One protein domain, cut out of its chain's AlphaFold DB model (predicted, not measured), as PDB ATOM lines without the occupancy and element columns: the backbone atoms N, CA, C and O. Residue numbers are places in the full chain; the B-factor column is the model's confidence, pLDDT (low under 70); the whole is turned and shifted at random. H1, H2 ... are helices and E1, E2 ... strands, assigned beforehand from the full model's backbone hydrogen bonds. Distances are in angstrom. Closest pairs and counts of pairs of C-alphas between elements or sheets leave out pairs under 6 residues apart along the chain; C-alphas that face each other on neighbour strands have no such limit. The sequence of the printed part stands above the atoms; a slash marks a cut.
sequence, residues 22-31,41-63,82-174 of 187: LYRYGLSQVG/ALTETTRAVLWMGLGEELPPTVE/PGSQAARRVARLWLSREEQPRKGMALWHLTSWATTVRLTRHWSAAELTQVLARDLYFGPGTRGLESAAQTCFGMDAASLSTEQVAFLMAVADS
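Overview. This is residues 22 to 31, 41 to 63 and 82 to 174 of the 187 residues of the protein "Transglycosylase domain-containing protein" of Pyxidicoccus fallax (UniProt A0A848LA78). Four helices follow one another in a row across the domain, H1, H4, H3 and H5, each crossing the next in the row, and beyond H5 a second group sits at the far end: H2 and H7 side by side, with H6 loosely placed near them. A small turn-back of E1 and residues 142 to 143 lies in this second group, where E1 comes close to H7. The printed part has 126 residues with seven named helices and one named strand, in the order H1 H2 H3 H4 H5 E1 H6 H7, and the class is mostly helix. The whole is compact, with a radius of gyration of the C-alphas of 15.1 A and spans of 44 by 32 by 23 A.

Arrangement. The longest helix, H4, residues 105 to 122, touches H1, residues 22 to 28, with its residues 107 to 115 alone; they are about perpendicular at 85 degrees, and the closest C-alphas are those of Gly 26 and Thr 111, 4.7 A apart. H4 touches H3, residues 84 to 95, at a steep tilt of 56 degrees, opposite ways, closest at C-alphas Arg 88 and Thr 116, 5.0 A. H3 touches H5, residues 125 to 135, at a steep tilt of 38 degrees, the same way, closest at C-alphas Ala 86 and Leu 128, 6.3 A. H5 is the hub, touching three helices. It touches H2, residues 44 to 53, about perpendicular at 77 degrees, closest at C-alphas Arg 47 and Thr 129, 6.3 A. H5 and H6, residues 145 to 153, touch only at their ends, with C-alphas Ala 133 and Leu 145 closest at 5.1 A. H2 touches H7, residues 162 to 173, the same way at a shallow tilt of 34 degrees, only just short of steep; the closest C-alphas are those of Gly 53 and Met 169, 5.9 A apart. H6 and H7 are close but not clearly touching, with C-alphas Ala 148 and Leu 168 closest at 7.2 A. E1, residues 137 to 139, pairs with no named strand, but is antiparallel to residues 142 to 143; its closest C-alpha pair with H7 is Phe 138 and Ala 172, 4.7 A. In H1 to H7 every O i to N i+4 pair is within hydrogen-bond range.

Along the chain. H1 begins at C-alpha 22, (-6.260, -23.242, 11.883). H4 measures 25.8 A from C-alpha 105, (-19.929, -16.106, 10.422), to C-alpha 122. H7 measures 16.8 A, H3 16.2 A, H5 15.4 A and H2 14.1 A. H7 ends at C-alpha 173, (-15.477, 3.624, 0.054).

Size, cuts and confidence. The farthest C-alphas, of Leu 22 and Gly 154, are 46.7 A apart. Residues 32 to 40 are not printed, with C-alphas 31 and 41 at 26.6 A; residues 64 to 81 are not printed, with C-alphas 63 and 82 at 5.4 A. Of the links printed whole, none is long. Mean pLDDT of the printed part is 91.5, and no printed residue is under 70.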
ATOM      1  N   LEU A  22      -5.098 -24.083  12.151       95.00
ATOM      2  CA  LEU A  22      -6.260 -23.242  11.883       95.00
ATOM      3  C   LEU A  22      -6.140 -22.514  10.533       95.00
ATOM      4  O   LEU A  22      -7.115 -22.439   9.786       95.00
ATOM      5  N   TYR A  23      -4.942 -22.040  10.183       95.06
ATOM      6  CA  TYR A  23      -4.631 -21.466   8.871       95.06
ATOM      7  C   TYR A  23      -4.856 -22.466   7.735       95.06
ATOM      8  O   TYR A  23      -5.578 -22.165   6.779       95.06
ATOM      9  N   ARG A  24      -4.296 -23.675   7.850       94.81
ATOM     10  CA  ARG A  24      -4.462 -24.736   6.844       94.81
ATOM     11  C   ARG A  24      -5.910 -25.184   6.724       94.81
ATOM     12  O   ARG A  24      -6.401 -25.348   5.608       94.81
ATOM     13  N   TYR A  25      -6.603 -25.324   7.852       95.38
ATOM     14  CA  TYR A  25      -8.028 -25.623   7.863       95.38
ATOM     15  C   TYR A  25      -8.814 -24.517   7.152       95.38
ATOM     16  O   TYR A  25      -9.555 -24.816   6.222       95.38
ATOM     17  N   GLY A  26      -8.579 -23.243   7.476       93.12
ATOM     18  CA  GLY A  26      -9.191 -22.113   6.777       93.12
ATOM     19  C   GLY A  26      -8.958 -22.155   5.264       93.12
ATOM     20  O   GLY A  26      -9.911 -22.035   4.500       93.12
ATOM     21  N   LEU A  27      -7.727 -22.404   4.809       92.88
ATOM     22  CA  LEU A  27      -7.427 -22.521   3.377       92.88
ATOM     23  C   LEU A  27      -8.114 -23.709   2.701       92.88
ATOM     24  O   LEU A  27      -8.585 -23.560   1.575       92.88
ATOM     25  N   SER A  28      -8.222 -24.856   3.377       92.94
ATOM     26  CA  SER A  28      -8.914 -26.034   2.828       92.94
ATOM     27  C   SER A  28     -10.382 -25.748   2.483       92.94
ATOM     28  O   SER A  28     -10.939 -26.364   1.582       92.94
ATOM     29  N   GLN A  29     -10.984 -24.757   3.146       92.00
ATOM     30  CA  GLN A  29     -12.379 -24.359   2.967       92.00
ATOM     31  C   GLN A  29     -12.569 -23.281   1.890       92.00
ATOM     32  O   GLN A  29     -13.703 -22.908   1.597       92.00
ATOM     33  N   VAL A  30     -11.494 -22.697   1.349       86.00
ATOM     34  CA  VAL A  30     -11.547 -21.641   0.311       86.00
ATOM     35  C   VAL A  30     -11.491 -22.236  -1.100       86.00
ATOM     36  O   VAL A  30     -11.927 -21.594  -2.052       86.00
ATOM     37  N   GLY A  31     -10.989 -23.466  -1.235       81.62
ATOM     38  CA  GLY A  31     -10.675 -24.064  -2.529       81.62
ATOM     39  C   GLY A  31      -9.399 -23.472  -3.136       81.62
ATOM     40  O   GLY A  31      -8.520 -22.974  -2.426       81.62
ATOM     41  N   ALA A  41      -1.364  -4.082 -16.506       74.38
ATOM     42  CA  ALA A  41      -2.494  -3.388 -17.135       74.38
ATOM     43  C   ALA A  41      -2.785  -1.991 -16.551       74.38
ATOM     44  O   ALA A  41      -3.472  -1.200 -17.190       74.38
ATOM     45  N   LEU A  42      -2.267  -1.668 -15.361       83.69
ATOM     46  CA  LEU A  42      -2.447  -0.357 -14.727       83.69
ATOM     47  C   LEU A  42      -1.204   0.521 -14.878       83.69
ATOM     48  O   LEU A  42      -0.072   0.058 -14.687       83.69
ATOM     49  N   THR A  43      -1.431   1.810 -15.134       87.50
ATOM     50  CA  THR A  43      -0.390   2.839 -15.037       87.50
ATOM     51  C   THR A  43       0.106   2.953 -13.589       87.50
ATOM     52  O   THR A  43      -0.623   2.648 -12.639       87.50
ATOM     53  N   GLU A  44       1.351   3.396 -13.399       89.06
ATOM     54  CA  GLU A  44       1.936   3.541 -12.056       89.06
ATOM     55  C   GLU A  44       1.156   4.546 -11.198       89.06
ATOM     56  O   GLU A  44       0.895   4.292 -10.025       89.06
ATOM     57  N   THR A  45       0.698   5.648 -11.795       88.69
ATOM     58  CA  THR A  45      -0.093   6.667 -11.095       88.69
ATOM     59  C   THR A  45      -1.430   6.110 -10.612       88.69
ATOM     60  O   THR A  45      -1.761   6.250  -9.436       88.69
ATOM     61  N   THR A  46      -2.178   5.411 -11.474       90.75
ATOM     62  CA  THR A  46      -3.447   4.782 -11.079       90.75
ATOM     63  C   THR A  46      -3.220   3.740  -9.989       90.75
ATOM     64  O   THR A  46      -3.964   3.703  -9.010       90.75
ATOM     65  N   ARG A  47      -2.156   2.935 -10.102       92.00
ATOM     66  CA  ARG A  47      -1.760   1.966  -9.072       92.00
ATOM     67  C   ARG A  47      -1.492   2.643  -7.728       92.00
ATOM     68  O   ARG A  47      -2.022   2.187  -6.718       92.00
ATOM     69  N   ALA A  48      -0.721   3.729  -7.713       92.31
ATOM     70  CA  ALA A  48      -0.388   4.466  -6.498       92.31
ATOM     71  C   ALA A  48      -1.629   5.083  -5.833       92.31
ATOM     72  O   ALA A  48      -1.794   4.966  -4.619       92.31
ATOM     73  N   VAL A  49      -2.534   5.687  -6.611       92.38
ATOM     74  CA  VAL A  49      -3.776   6.271  -6.073       92.38
ATOM     75  C   VAL A  49      -4.704   5.191  -5.527       92.38
ATOM     76  O   VAL A  49      -5.224   5.347  -4.422       92.38
ATOM     77  N   LEU A  50      -4.876   4.078  -6.249       91.81
ATOM     78  CA  LEU A  50      -5.634   2.931  -5.747       91.81
ATOM     79  C   LEU A  50      -5.035   2.432  -4.433       91.81
ATOM     80  O   LEU A  50      -5.769   2.255  -3.470       91.81
ATOM     81  N   TRP A  51      -3.716   2.244  -4.379       94.50
ATOM     82  CA  TRP A  51      -3.009   1.774  -3.191       94.50
ATOM     83  C   TRP A  51      -3.248   2.678  -1.976       94.50
ATOM     84  O   TRP A  51      -3.708   2.207  -0.935       94.50
ATOM     85  N   MET A  52      -3.045   3.989  -2.138       93.19
ATOM     86  CA  MET A  52      -3.303   4.977  -1.086       93.19
ATOM     87  C   MET A  52      -4.778   5.025  -0.674       93.19
ATOM     88  O   MET A  52      -5.081   5.125   0.514       93.19
ATOM     89  N   GLY A  53      -5.706   4.887  -1.626       90.19
ATOM     90  CA  GLY A  53      -7.143   4.830  -1.351       90.19
ATOM     91  C   GLY A  53      -7.556   3.638  -0.479       90.19
ATOM     92  O   GLY A  53      -8.585   3.681   0.184       90.19
ATOM     93  N   LEU A  54      -6.739   2.583  -0.398       88.31
ATOM     94  CA  LEU A  54      -6.973   1.448   0.507       88.31
ATOM     95  C   LEU A  54      -6.483   1.727   1.939       88.31
ATOM     96  O   LEU A  54      -6.679   0.887   2.823       88.31
ATOM     97  N   GLY A  55      -5.861   2.887   2.168       88.62
ATOM     98  CA  GLY A  55      -5.196   3.261   3.413       88.62
ATOM     99  C   GLY A  55      -3.808   2.640   3.575       88.62
ATOM    100  O   GLY A  55      -3.349   2.505   4.711       88.62
ATOM    101  N   GLU A  56      -3.183   2.219   2.474       92.69
ATOM    102  CA  GLU A  56      -1.810   1.711   2.447       92.69
ATOM    103  C   GLU A  56      -0.810   2.841   2.158       92.69
ATOM    104  O   GLU A  56      -1.137   3.840   1.515       92.69
ATOM    105  N   GLU A  57       0.425   2.681   2.628       90.69
ATOM    106  CA  GLU A  57       1.493   3.675   2.469       90.69
ATOM    107  C   GLU A  57       2.315   3.424   1.195       90.69
ATOM    108  O   GLU A  57       2.414   2.293   0.710       90.69
ATOM    109  N   LEU A  58       2.906   4.490   0.644       89.94
ATOM    110  CA  LEU A  58       3.876   4.396  -0.449       89.94
ATOM    111  C   LEU A  58       5.298   4.177   0.109       89.94
ATOM    112  O   LEU A  58       5.616   4.727   1.163       89.94
ATOM    113  N   PRO A  59       6.183   3.456  -0.606       91.88
ATOM    114  CA  PRO A  59       5.948   2.780  -1.886       91.88
ATOM    115  C   PRO A  59       5.076   1.516  -1.739       91.88
ATOM    116  O   PRO A  59       5.055   0.905  -0.668       91.88
ATOM    117  N   PRO A  60       4.369   1.098  -2.807       91.25
ATOM    118  CA  PRO A  60       3.454  -0.035  -2.758       91.25
ATOM    119  C   PRO A  60       4.206  -1.342  -2.487       91.25
ATOM    120  O   PRO A  60       4.848  -1.915  -3.368       91.25
ATOM    121  N   THR A  61       4.128  -1.810  -1.243       93.88
ATOM    122  CA  THR A  61       4.848  -2.985  -0.745       93.88
ATOM    123  C   THR A  61       3.901  -3.910   0.005       93.88
ATOM    124  O   THR A  61       2.972  -3.473   0.677       93.88
ATOM    125  N   VAL A  62       4.120  -5.215  -0.136       94.19
ATOM    126  CA  VAL A  62       3.355  -6.235   0.585       94.19
ATOM    127  C   VAL A  62       4.329  -7.005   1.450       94.19
ATOM    128  O   VAL A  62       5.245  -7.647   0.935       94.19
ATOM    129  N   GLU A  63       4.134  -6.938   2.760       93.62
ATOM    130  CA  GLU A  63       4.928  -7.715   3.700       93.62
ATOM    131  C   GLU A  63       4.293  -9.090   3.918       93.62
ATOM    132  O   GLU A  63       3.095  -9.218   4.193       93.62
ATOM    133  N   PRO A  82       2.295  -3.611   5.921       90.81
ATOM    134  CA  PRO A  82       2.185  -3.107   4.554       90.81
ATOM    135  C   PRO A  82       1.475  -4.098   3.624       90.81
ATOM    136  O   PRO A  82       1.798  -5.289   3.588       90.81
ATOM    137  N   GLY A  83       0.456  -3.627   2.906       92.06
ATOM    138  CA  GLY A  83      -0.326  -4.419   1.954       92.06
ATOM    139  C   GLY A  83      -1.390  -5.326   2.578       92.06
ATOM    140  O   GLY A  83      -2.128  -6.013   1.860       92.06
ATOM    141  N   SER A  84      -1.513  -5.347   3.908       92.19
ATOM    142  CA  SER A  84      -2.476  -6.206   4.603       92.19
ATOM    143  C   SER A  84      -3.934  -5.777   4.413       92.19
ATOM    144  O   SER A  84      -4.822  -6.634   4.417       92.19
ATOM    145  N   GLN A  85      -4.211  -4.483   4.222       92.25
ATOM    146  CA  GLN A  85      -5.553  -3.980   3.915       92.25
ATOM    147  C   GLN A  85      -5.934  -4.299   2.476       92.25
ATOM    148  O   GLN A  85      -7.050  -4.772   2.240       92.25
ATOM    149  N   ALA A  86      -5.002  -4.119   1.537       94.38
ATOM    150  CA  ALA A  86      -5.193  -4.503   0.143       94.38
ATOM    151  C   ALA A  86      -5.499  -6.007   0.028       94.38
ATOM    152  O   ALA A  86      -6.539  -6.394  -0.514       94.38
ATOM    153  N   ALA A  87      -4.672  -6.859   0.645       95.31
ATOM    154  CA  ALA A  87      -4.883  -8.307   0.684       95.31
ATOM    155  C   ALA A  87      -6.214  -8.692   1.343       95.31
ATOM    156  O   ALA A  87      -6.932  -9.558   0.842       95.31
ATOM    157  N   ARG A  88      -6.596  -8.024   2.439       94.62
ATOM    158  CA  ARG A  88      -7.868  -8.276   3.130       94.62
ATOM    159  C   ARG A  88      -9.076  -7.899   2.278       94.62
ATOM    160  O   ARG A  88     -10.059  -8.642   2.266       94.62
ATOM    161  N   ARG A  89      -9.029  -6.763   1.575       93.62
ATOM    162  CA  ARG A  89     -10.093  -6.347   0.648       93.62
ATOM    163  C   ARG A  89     -10.219  -7.350  -0.501       93.62
ATOM    164  O   ARG A  89     -11.325  -7.824  -0.739       93.62
ATOM    165  N   VAL A  90      -9.107  -7.766  -1.117       94.44
ATOM    166  CA  VAL A  90      -9.104  -8.813  -2.161       94.44
ATOM    167  C   VAL A  90      -9.682 -10.133  -1.639       94.44
ATOM    168  O   VAL A  90     -10.557 -10.714  -2.279       94.44
ATOM    169  N   ALA A  91      -9.272 -10.579  -0.448       94.31
ATOM    170  CA  ALA A  91      -9.800 -11.795   0.171       94.31
ATOM    171  C   ALA A  91     -11.322 -11.735   0.370       94.31
ATOM    172  O   ALA A  91     -12.027 -12.704   0.093       94.31
ATOM    173  N   ARG A  92     -11.848 -10.597   0.838       92.62
ATOM    174  CA  ARG A  92     -13.294 -10.406   1.023       92.62
ATOM    175  C   ARG A  92     -14.040 -10.356  -0.302       92.62
ATOM    176  O   ARG A  92     -15.086 -10.982  -0.401       92.62
ATOM    177  N   LEU A  93     -13.510  -9.661  -1.309       90.94
ATOM    178  CA  LEU A  93     -14.109  -9.639  -2.645       90.94
ATOM    179  C   LEU A  93     -14.220 -11.052  -3.216       90.94
ATOM    180  O   LEU A  93     -15.275 -11.415  -3.722       90.94
ATOM    181  N   TRP A  94     -13.167 -11.859  -3.077       90.31
ATOM    182  CA  TRP A  94     -13.174 -13.253  -3.514       90.31
ATOM    183  C   TRP A  94     -14.227 -14.091  -2.782       90.31
ATOM    184  O   TRP A  94     -15.023 -14.774  -3.420       90.31
ATOM    185  N   LEU A  95     -14.267 -14.016  -1.449       90.94
ATOM    186  CA  LEU A  95     -15.189 -14.807  -0.625       90.94
ATOM    187  C   LEU A  95     -16.652 -14.364  -0.725       90.94
ATOM    188  O   LEU A  95     -17.536 -15.136  -0.368       90.94
ATOM    189  N   SER A  96     -16.901 -13.140  -1.185       88.25
ATOM    190  CA  SER A  96     -18.244 -12.609  -1.428       88.25
ATOM    191  C   SER A  96     -18.761 -12.892  -2.843       88.25
ATOM    192  O   SER A  96     -19.862 -12.455  -3.174       88.25
ATOM    193  N   ARG A  97     -17.994 -13.591  -3.695       85.44
ATOM    194  CA  ARG A  97     -18.478 -14.036  -5.009       85.44
ATOM    195  C   ARG A  97     -19.592 -15.064  -4.837       85.44
ATOM    196  O   ARG A  97     -19.522 -15.914  -3.958       85.44
ATOM    197  N   GLU A  98     -20.590 -15.003  -5.709       75.00
ATOM    198  CA  GLU A  98     -21.774 -15.873  -5.660       75.00
ATOM    199  C   GLU A  98     -21.434 -17.366  -5.795       75.00
ATOM    200  O   GLU A  98     -22.090 -18.212  -5.200       75.00
ATOM    201  N   GLU A  99     -20.347 -17.677  -6.503       79.44
ATOM    202  CA  GLU A  99     -19.810 -19.032  -6.675       79.44
ATOM    203  C   GLU A  99     -19.275 -19.649  -5.371       79.44
ATOM    204  O   GLU A  99     -19.095 -20.864  -5.282       79.44
ATOM    205  N   GLN A 100     -18.978 -18.831  -4.355       81.38
ATOM    206  CA  GLN A 100     -18.451 -19.319  -3.087       81.38
ATOM    207  C   GLN A 100     -19.592 -19.800  -2.181       81.38
ATOM    208  O   GLN A 100     -20.597 -19.103  -2.013       81.38
ATOM    209  N   PRO A 101     -19.447 -20.968  -1.528       81.25
ATOM    210  CA  PRO A 101     -20.477 -21.475  -0.639       81.25
ATOM    211  C   PRO A 101     -20.699 -20.501   0.518       81.25
ATOM    212  O   PRO A 101     -19.748 -19.973   1.106       81.25
ATOM    213  N   ARG A 102     -21.968 -20.296   0.887       81.56
ATOM    214  CA  ARG A 102     -22.328 -19.505   2.067       81.56
ATOM    215  C   ARG A 102     -21.759 -20.168   3.318       81.56
ATOM    216  O   ARG A 102     -22.070 -21.315   3.625       81.56
ATOM    217  N   LYS A 103     -20.929 -19.428   4.050       85.31
ATOM    218  CA  LYS A 103     -20.282 -19.883   5.286       85.31
ATOM    219  C   LYS A 103     -20.943 -19.223   6.487       85.31
ATOM    220  O   LYS A 103     -21.334 -18.060   6.423       85.31
ATOM    221  N   GLY A 104     -21.018 -19.950   7.601       91.44
ATOM    222  CA  GLY A 104     -21.349 -19.344   8.890       91.44
ATOM    223  C   GLY A 104     -20.324 -18.267   9.268       91.44
ATOM    224  O   GLY A 104     -19.171 -18.330   8.840       91.44
ATOM    225  N   MET A 105     -20.728 -17.298  10.093       91.88
ATOM    226  CA  MET A 105     -19.929 -16.106  10.422       91.88
ATOM    227  C   MET A 105     -18.493 -16.436  10.871       91.88
ATOM    228  O   MET A 105     -17.529 -15.878  10.349       91.88
ATOM    229  N   ALA A 106     -18.330 -17.394  11.791       92.81
ATOM    230  CA  ALA A 106     -17.015 -17.801  12.290       92.81
ATOM    231  C   ALA A 106     -16.115 -18.360  11.176       92.81
ATOM    232  O   ALA A 106     -14.949 -17.983  11.051       92.81
ATOM    233  N   LEU A 107     -16.676 -19.218  10.321       93.50
ATOM    234  CA  LEU A 107     -15.951 -19.803   9.201       93.50
ATOM    235  C   LEU A 107     -15.639 -18.754   8.122       93.50
ATOM    236  O   LEU A 107     -14.569 -18.795   7.516       93.50
ATOM    237  N   TRP A 108     -16.526 -17.781   7.906       92.62
ATOM    238  CA  TRP A 108     -16.275 -16.656   7.004       92.62
ATOM    239  C   TRP A 108     -15.081 -15.814   7.471       92.62
ATOM    240  O   TRP A 108     -14.162 -15.566   6.692       92.62
ATOM    241  N   HIS A 109     -15.024 -15.453   8.757       92.38
ATOM    242  CA  HIS A 109     -13.881 -14.717   9.307       92.38
ATOM    243  C   HIS A 109     -12.581 -15.515   9.224       92.38
ATOM    244  O   HIS A 109     -11.557 -14.973   8.804       92.38
ATOM    245  N   LEU A 110     -12.631 -16.804   9.567       93.94
ATOM    246  CA  LEU A 110     -11.474 -17.687   9.493       93.94
ATOM    247  C   LEU A 110     -10.926 -17.794   8.064       93.94
ATOM    248  O   LEU A 110      -9.729 -17.629   7.833       93.94
ATOM    249  N   THR A 111     -11.805 -18.046   7.095       94.31
ATOM    250  CA  THR A 111     -11.418 -18.167   5.684       94.31
ATOM    251  C   THR A 111     -10.933 -16.837   5.111       94.31
ATOM    252  O   THR A 111      -9.955 -16.823   4.366       94.31
ATOM    253  N   SER A 112     -11.534 -15.709   5.509       94.31
ATOM    254  CA  SER A 112     -11.071 -14.364   5.139       94.31
ATOM    255  C   SER A 112      -9.667 -14.081   5.664       94.31
ATOM    256  O   SER A 112      -8.806 -13.635   4.902       94.31
ATOM    257  N   TRP A 113      -9.397 -14.400   6.931       94.19
ATOM    258  CA  TRP A 113      -8.064 -14.273   7.514       94.19
ATOM    259  C   TRP A 113      -7.040 -15.167   6.807       94.19
ATOM    260  O   TRP A 113      -6.015 -14.666   6.345       94.19
ATOM    261  N   ALA A 114      -7.330 -16.462   6.650       94.69
ATOM    262  CA  ALA A 114      -6.410 -17.408   6.021       94.69
ATOM    263  C   ALA A 114      -6.089 -17.013   4.568       94.69
ATOM    264  O   ALA A 114      -4.934 -17.059   4.142       94.69
ATOM    265  N   THR A 115      -7.096 -16.545   3.825       95.56
ATOM    266  CA  THR A 115      -6.917 -16.024   2.461       95.56
ATOM    267  C   THR A 115      -6.054 -14.766   2.462       95.56
ATOM    268  O   THR A 115      -5.136 -14.670   1.657       95.56
ATOM    269  N   THR A 116      -6.279 -13.838   3.398       95.12
ATOM    270  CA  THR A 116      -5.458 -12.621   3.542       95.12
ATOM    271  C   THR A 116      -3.988 -12.975   3.765       95.12
ATOM    272  O   THR A 116      -3.128 -12.489   3.040       95.12
ATOM    273  N   VAL A 117      -3.701 -13.871   4.717       94.12
ATOM    274  CA  VAL A 117      -2.339 -14.342   5.026       94.12
ATOM    275  C   VAL A 117      -1.689 -15.023   3.818       94.12
ATOM    276  O   VAL A 117      -0.504 -14.853   3.562       94.12
ATOM    277  N   ARG A 118      -2.449 -15.806   3.046       94.81
ATOM    278  CA  ARG A 118      -1.924 -16.423   1.823       94.81
ATOM    279  C   ARG A 118      -1.616 -15.380   0.746       94.81
ATOM    280  O   ARG A 118      -0.575 -15.482   0.110       94.81
ATOM    281  N   LEU A 119      -2.492 -14.397   0.551       95.31
ATOM    282  CA  LEU A 119      -2.295 -13.340  -0.439       95.31
ATOM    283  C   LEU A 119      -1.051 -12.507  -0.125       95.31
ATOM    284  O   LEU A 119      -0.236 -12.314  -1.016       95.31
ATOM    285  N   THR A 120      -0.833 -12.108   1.132       95.19
ATOM    286  CA  THR A 120       0.361 -11.316   1.482       95.19
ATOM    287  C   THR A 120       1.680 -12.059   1.266       95.19
ATOM    288  O   THR A 120       2.721 -11.439   1.092       95.19
ATOM    289  N   ARG A 121       1.661 -13.396   1.259       93.62
ATOM    290  CA  ARG A 121       2.854 -14.228   1.039       93.62
ATOM    291  C   ARG A 121       3.163 -14.501  -0.428       93.62
ATOM    292  O   ARG A 121       4.280 -14.908  -0.734       93.62
ATOM    293  N   HIS A 122       2.173 -14.377  -1.303       94.19
ATOM    294  CA  HIS A 122       2.282 -14.858  -2.679       94.19
ATOM    295  C   HIS A 122       1.999 -13.795  -3.728       94.19
ATOM    296  O   HIS A 122       2.342 -14.021  -4.881       94.19
ATOM    297  N   TRP A 123       1.336 -12.701  -3.363       94.88
ATOM    298  CA  TRP A 123       0.951 -11.657  -4.299       94.88
ATOM    299  C   TRP A 123       1.667 -10.353  -3.963       94.88
ATOM    300  O   TRP A 123       1.761  -9.936  -2.808       94.88
ATOM    301  N   SER A 124       2.141  -9.703  -5.011       94.69
ATOM    302  CA  SER A 124       2.707  -8.365  -5.012       94.69
ATOM    303  C   SER A 124       1.627  -7.290  -4.867       94.69
ATOM    304  O   SER A 124       0.435  -7.516  -5.104       94.69
ATOM    305  N   ALA A 125       2.055  -6.070  -4.536       94.31
ATOM    306  CA  ALA A 125       1.163  -4.916  -4.493       94.31
ATOM    307  C   ALA A 125       0.475  -4.686  -5.850       94.31
ATOM    308  O   ALA A 125      -0.728  -4.429  -5.901       94.31
ATOM    309  N   ALA A 126       1.210  -4.861  -6.953       93.81
ATOM    310  CA  ALA A 126       0.675  -4.708  -8.300       93.81
ATOM    311  C   ALA A 126      -0.457  -5.711  -8.590       93.81
ATOM    312  O   ALA A 126      -1.524  -5.308  -9.051       93.81
ATOM    313  N   GLU A 127      -0.288  -6.987  -8.237       94.88
ATOM    314  CA  GLU A 127      -1.320  -8.019  -8.425       94.88
ATOM    315  C   GLU A 127      -2.574  -7.742  -7.585       94.88
ATOM    316  O   GLU A 127      -3.699  -7.860  -8.078       94.88
ATOM    317  N   LEU A 128      -2.395  -7.309  -6.331       94.69
ATOM    318  CA  LEU A 128      -3.510  -6.918  -5.465       94.69
ATOM    319  C   LEU A 128      -4.275  -5.723  -6.045       94.69
ATOM    320  O   LEU A 128      -5.502  -5.777  -6.157       94.69
ATOM    321  N   THR A 129      -3.568  -4.666  -6.459       94.12
ATOM    322  CA  THR A 129      -4.200  -3.489  -7.081       94.12
ATOM    323  C   THR A 129      -4.902  -3.824  -8.387       94.12
ATOM    324  O   THR A 129      -5.972  -3.286  -8.639       94.12
ATOM    325  N   GLN A 130      -4.369  -4.756  -9.180       93.88
ATOM    326  CA  GLN A 130      -4.997  -5.194 -10.421       93.88
ATOM    327  C   GLN A 130      -6.350  -5.866 -10.168       93.88
ATOM    328  O   GLN A 130      -7.325  -5.581 -10.866       93.88
ATOM    329  N   VAL A 131      -6.437  -6.746  -9.162       93.38
ATOM    330  CA  VAL A 131      -7.722  -7.359  -8.793       93.38
ATOM    331  C   VAL A 131      -8.693  -6.316  -8.266       93.38
ATOM    332  O   VAL A 131      -9.861  -6.333  -8.645       93.38
ATOM    333  N   LEU A 132      -8.223  -5.390  -7.433       92.50
ATOM    334  CA  LEU A 132      -9.069  -4.327  -6.898       92.50
ATOM    335  C   LEU A 132      -9.587  -3.412  -8.009       92.50
ATOM    336  O   LEU A 132     -10.787  -3.174  -8.080       92.50
ATOM    337  N   ALA A 133      -8.728  -2.987  -8.932       93.56
ATOM    338  CA  ALA A 133      -9.138  -2.206 -10.090       93.56
ATOM    339  C   ALA A 133     -10.179  -2.938 -10.940       93.56
ATOM    340  O   ALA A 133     -11.050  -2.298 -11.500       93.56
ATOM    341  N   ARG A 134     -10.142  -4.270 -11.034       92.62
ATOM    342  CA  ARG A 134     -11.136  -5.027 -11.806       92.62
ATOM    343  C   ARG A 134     -12.450  -5.249 -11.051       92.62
ATOM    344  O   ARG A 134     -13.512  -5.199 -11.658       92.62
ATOM    345  N   ASP A 135     -12.380  -5.512  -9.748       91.50
ATOM    346  CA  ASP A 135     -13.499  -6.102  -9.004       91.50
ATOM    347  C   ASP A 135     -14.126  -5.156  -7.960       91.50
ATOM    348  O   ASP A 135     -15.166  -5.498  -7.387       91.50
ATOM    349  N   LEU A 136     -13.541  -3.977  -7.700       90.94
ATOM    350  CA  LEU A 136     -14.118  -2.984  -6.786       90.94
ATOM    351  C   LEU A 136     -15.508  -2.542  -7.250       90.94
ATOM    352  O   LEU A 136     -15.783  -2.399  -8.438       90.94
ATOM    353  N   TYR A 137     -16.401  -2.329  -6.292       90.25
ATOM    354  CA  TYR A 137     -17.761  -1.876  -6.547       90.25
ATOM    355  C   TYR A 137     -17.830  -0.354  -6.416       90.25
ATOM    356  O   TYR A 137     -17.455   0.180  -5.377       90.25
ATOM    357  N   PHE A 138     -18.334   0.320  -7.449       89.88
ATOM    358  CA  PHE A 138     -18.452   1.784  -7.510       89.88
ATOM    359  C   PHE A 138     -19.915   2.256  -7.533       89.88
ATOM    360  O   PHE A 138     -20.191   3.432  -7.740       89.88
ATOM    361  N   GLY A 139     -20.869   1.345  -7.328       86.31
ATOM    362  CA  GLY A 139     -22.297   1.648  -7.334       86.31
ATOM    363  C   GLY A 139     -23.120   0.639  -8.137       86.31
ATOM    364  O   GLY A 139     -22.566  -0.293  -8.725       86.31
ATOM    365  N   PRO A 140     -24.459   0.778  -8.134       84.25
ATOM    366  CA  PRO A 140     -25.354  -0.182  -8.775       84.25
ATOM    367  C   PRO A 140     -25.017  -0.378 -10.255       84.25
ATOM    368  O   PRO A 140     -25.061   0.567 -11.033       84.25
ATOM    369  N   GLY A 141     -24.683  -1.612 -10.641       83.81
ATOM    370  CA  GLY A 141     -24.305  -1.951 -12.018       83.81
ATOM    371  C   GLY A 141     -22.876  -1.564 -12.421       83.81
ATOM    372  O   GLY A 141     -22.452  -1.930 -13.512       83.81
ATOM    373  N   THR A 142     -22.114  -0.901 -11.548       90.25
ATOM    374  CA  THR A 142     -20.758  -0.424 -11.840       90.25
ATOM    375  C   THR A 142     -19.739  -1.186 -10.993       90.25
ATOM    376  O   THR A 142     -19.564  -0.936  -9.796       90.25
ATOM    377  N   ARG A 143     -19.054  -2.145 -11.622       92.00
ATOM    378  CA  ARG A 143     -17.972  -2.927 -11.010       92.00
ATOM    379  C   ARG A 143     -16.716  -2.820 -11.864       92.00
ATOM    380  O   ARG A 143     -16.769  -3.021 -13.073       92.00
ATOM    381  N   GLY A 144     -15.600  -2.550 -11.206       93.25
ATOM    382  CA  GLY A 144     -14.314  -2.306 -11.830       93.25
ATOM    383  C   GLY A 144     -14.123  -0.850 -12.231       93.25
ATOM    384  O   GLY A 144     -15.066  -0.130 -12.552       93.25
ATOM    385  N   LEU A 145     -12.863  -0.436 -12.204       93.62
ATOM    386  CA  LEU A 145     -12.381   0.895 -12.516       93.62
ATOM    387  C   LEU A 145     -12.696   1.266 -13.964       93.62
ATOM    388  O   LEU A 145     -13.092   2.394 -14.201       93.62
ATOM    389  N   GLU A 146     -12.607   0.319 -14.902       94.25
ATOM    390  CA  GLU A 146     -12.976   0.526 -16.312       94.25
ATOM    391  C   GLU A 146     -14.452   0.905 -16.466       94.25
ATOM    392  O   GLU A 146     -14.796   1.945 -17.017       94.25
ATOM    393  N   SER A 147     -15.344   0.097 -15.887       94.25
ATOM    394  CA  SER A 147     -16.779   0.379 -15.907       94.25
ATOM    395  C   SER A 147     -17.097   1.704 -15.210       94.25
ATOM    396  O   SER A 147     -17.947   2.461 -15.682       94.25
ATOM    397  N   ALA A 148     -16.407   2.009 -14.109       94.50
ATOM    398  CA  ALA A 148     -16.580   3.254 -13.372       94.50
ATOM    399  C   ALA A 148     -16.084   4.483 -14.149       94.50
ATOM    400  O   ALA A 148     -16.787   5.491 -14.188       94.50
ATOM    401  N   ALA A 149     -14.935   4.384 -14.820       94.81
ATOM    402  CA  ALA A 149     -14.388   5.419 -15.692       94.81
ATOM    403  C   ALA A 149     -15.381   5.768 -16.807       94.81
ATOM    404  O   ALA A 149     -15.761   6.932 -16.970       94.81
ATOM    405  N   GLN A 150     -15.900   4.742 -17.482       95.06
ATOM    406  CA  GLN A 150     -16.882   4.905 -18.545       95.06
ATOM    407  C   GLN A 150     -18.194   5.510 -18.024       95.06
ATOM    408  O   GLN A 150     -18.765   6.394 -18.657       95.06
ATOM    409  N   THR A 151     -18.666   5.063 -16.856       94.56
ATOM    410  CA  THR A 151     -19.948   5.510 -16.282       94.56
ATOM    411  C   THR A 151     -19.888   6.954 -15.776       94.56
ATOM    412  O   THR A 151     -20.836   7.711 -15.978       94.56
ATOM    413  N   CYS A 152     -18.803   7.345 -15.106       92.94
ATOM    414  CA  CYS A 152     -18.680   8.668 -14.490       92.94
ATOM    415  C   CYS A 152     -18.127   9.729 -15.446       92.94
ATOM    416  O   CYS A 152     -18.499  10.896 -15.326       92.94
ATOM    417  N   PHE A 153     -17.245   9.341 -16.370       95.44
ATOM    418  CA  PHE A 153     -16.461  10.282 -17.175       95.44
ATOM    419  C   PHE A 153     -16.496  10.000 -18.683       95.44
ATOM    420  O   PHE A 153     -16.030  10.837 -19.451       95.44
ATOM    421  N   GLY A 154     -17.049   8.863 -19.124       95.94
ATOM    422  CA  GLY A 154     -17.140   8.513 -20.545       95.94
ATOM    423  C   GLY A 154     -15.788   8.233 -21.210       95.94
ATOM    424  O   GLY A 154     -15.639   8.511 -22.397       95.94
ATOM    425  N   MET A 155     -14.807   7.738 -20.453       94.75
ATOM    426  CA  MET A 155     -13.441   7.484 -20.923       94.75
ATOM    427  C   MET A 155     -12.884   6.165 -20.383       94.75
ATOM    428  O   MET A 155     -13.333   5.686 -19.340       94.75
ATOM    429  N   ASP A 156     -11.850   5.657 -21.053       92.25
ATOM    430  CA  ASP A 156     -11.118   4.458 -20.640       92.25
ATOM    431  C   ASP A 156     -10.376   4.681 -19.311       92.25
ATOM    432  O   ASP A 156      -9.836   5.768 -19.067       92.25
ATOM    433  N   ALA A 157     -10.235   3.643 -18.474       91.00
ATOM    434  CA  ALA A 157      -9.541   3.785 -17.184       91.00
ATOM    435  C   ALA A 157      -8.068   4.202 -17.322       91.00
ATOM    436  O   ALA A 157      -7.518   4.848 -16.429       91.00
ATOM    437  N   ALA A 158      -7.430   3.851 -18.442       89.31
ATOM    438  CA  ALA A 158      -6.058   4.247 -18.751       89.31
ATOM    439  C   ALA A 158      -5.900   5.762 -18.982       89.31
ATOM    440  O   ALA A 158      -4.790   6.278 -18.858       89.31
ATOM    441  N   SER A 159      -6.998   6.461 -19.290       91.69
ATOM    442  CA  SER A 159      -7.027   7.905 -19.559       91.69
ATOM    443  C   SER A 159      -7.419   8.742 -18.338       91.69
ATOM    444  O   SER A 159      -7.466   9.967 -18.432       91.69
ATOM    445  N   LEU A 160      -7.711   8.105 -17.197       91.69
ATOM    446  CA  LEU A 160      -8.103   8.815 -15.983       91.69
ATOM    447  C   LEU A 160      -6.946   9.641 -15.415       91.69
ATOM    448  O   LEU A 160      -5.823   9.154 -15.260       91.69
ATOM    449  N   SER A 161      -7.252  10.871 -15.009       93.31
ATOM    450  CA  SER A 161      -6.348  11.680 -14.196       93.31
ATOM    451  C   SER A 161      -6.272  11.156 -12.757       93.31
ATOM    452  O   SER A 161      -7.164  10.454 -12.271       93.31
ATOM    453  N   THR A 162      -5.220  11.543 -12.036       93.31
ATOM    454  CA  THR A 162      -5.033  11.231 -10.608       93.31
ATOM    455  C   THR A 162      -6.261  11.614  -9.776       93.31
ATOM    456  O   THR A 162      -6.722  10.836  -8.940       93.31
ATOM    457  N   GLU A 163      -6.821  12.796 -10.028       94.56
ATOM    458  CA  GLU A 163      -7.983  13.343  -9.326       94.56
ATOM    459  C   GLU A 163      -9.241  12.516  -9.601       94.56
ATOM    460  O   GLU A 163     -10.025  12.258  -8.688       94.56
ATOM    461  N   GLN A 164      -9.421  12.050 -10.839       95.06
ATOM    462  CA  GLN A 164     -10.554  11.204 -11.210       95.06
ATOM    463  C   GLN A 164     -10.455   9.815 -10.569       95.06
ATOM    464  O   GLN A 164     -11.456   9.309 -10.061       95.06
ATOM    465  N   VAL A 165      -9.260   9.212 -10.516       93.94
ATOM    466  CA  VAL A 165      -9.054   7.944  -9.789       93.94
ATOM    467  C   VAL A 165      -9.337   8.133  -8.295       93.94
ATOM    468  O   VAL A 165     -10.014   7.301  -7.688       93.94
ATOM    469  N   ALA A 166      -8.879   9.238  -7.699       92.94
ATOM    470  CA  ALA A 166      -9.135   9.547  -6.293       92.94
ATOM    471  C   ALA A 166     -10.635   9.737  -6.009       92.94
ATOM    472  O   ALA A 166     -11.149   9.209  -5.020       92.94
ATOM    473  N   PHE A 167     -11.356  10.423  -6.902       93.75
ATOM    474  CA  PHE A 167     -12.810  10.555  -6.828       93.75
ATOM    475  C   PHE A 167     -13.502   9.187  -6.849       93.75
ATOM    476  O   PHE A 167     -14.334   8.904  -5.987       93.75
ATOM    477  N   LEU A 168     -13.127   8.306  -7.782       93.00
ATOM    478  CA  LEU A 168     -13.696   6.960  -7.858       93.00
ATOM    479  C   LEU A 168     -13.403   6.147  -6.590       93.00
ATOM    480  O   LEU A 168     -14.279   5.434  -6.107       93.00
ATOM    481  N   MET A 169     -12.217   6.285  -5.996       91.81
ATOM    482  CA  MET A 169     -11.906   5.623  -4.724       91.81
ATOM    483  C   MET A 169     -12.776   6.120  -3.567       91.81
ATOM    484  O   MET A 169     -13.255   5.306  -2.777       91.81
ATOM    485  N   ALA A 170     -13.060   7.423  -3.500       90.88
ATOM    486  CA  ALA A 170     -13.992   7.969  -2.514       90.88
ATOM    487  C   ALA A 170     -15.426   7.435  -2.709       90.88
ATOM    488  O   ALA A 170     -16.134   7.159  -1.737       90.88
ATOM    489  N   VAL A 171     -15.846   7.233  -3.964       89.69
ATOM    490  CA  VAL A 171     -17.123   6.581  -4.291       89.69
ATOM    491  C   VAL A 171     -17.136   5.122  -3.825       89.69
ATOM    492  O   VAL A 171     -18.103   4.703  -3.194       89.69
ATOM    493  N   ALA A 172     -16.076   4.354  -4.089       87.94
ATOM    494  CA  ALA A 172     -15.992   2.942  -3.702       87.94
ATOM    495  C   ALA A 172     -16.015   2.722  -2.180       87.94
ATOM    496  O   ALA A 172     -16.526   1.706  -1.706       87.94
ATOM    497  N   ASP A 173     -15.471   3.667  -1.412       83.88
ATOM    498  CA  ASP A 173     -15.477   3.624   0.054       83.88
ATOM    499  C   ASP A 173     -16.791   4.132   0.674       83.88
ATOM    500  O   ASP A 173     -17.028   3.948   1.873       83.88
ATOM    501  N   SER A 174     -17.678   4.730  -0.126       78.25
ATOM    502  CA  SER A 174     -18.977   5.201   0.350       78.25
ATOM    503  C   SER A 174     -19.945   4.027   0.575       78.25
ATOM    504  O   SER A 174     -20.037   3.118  -0.254       78.25
TER     505      SER A 174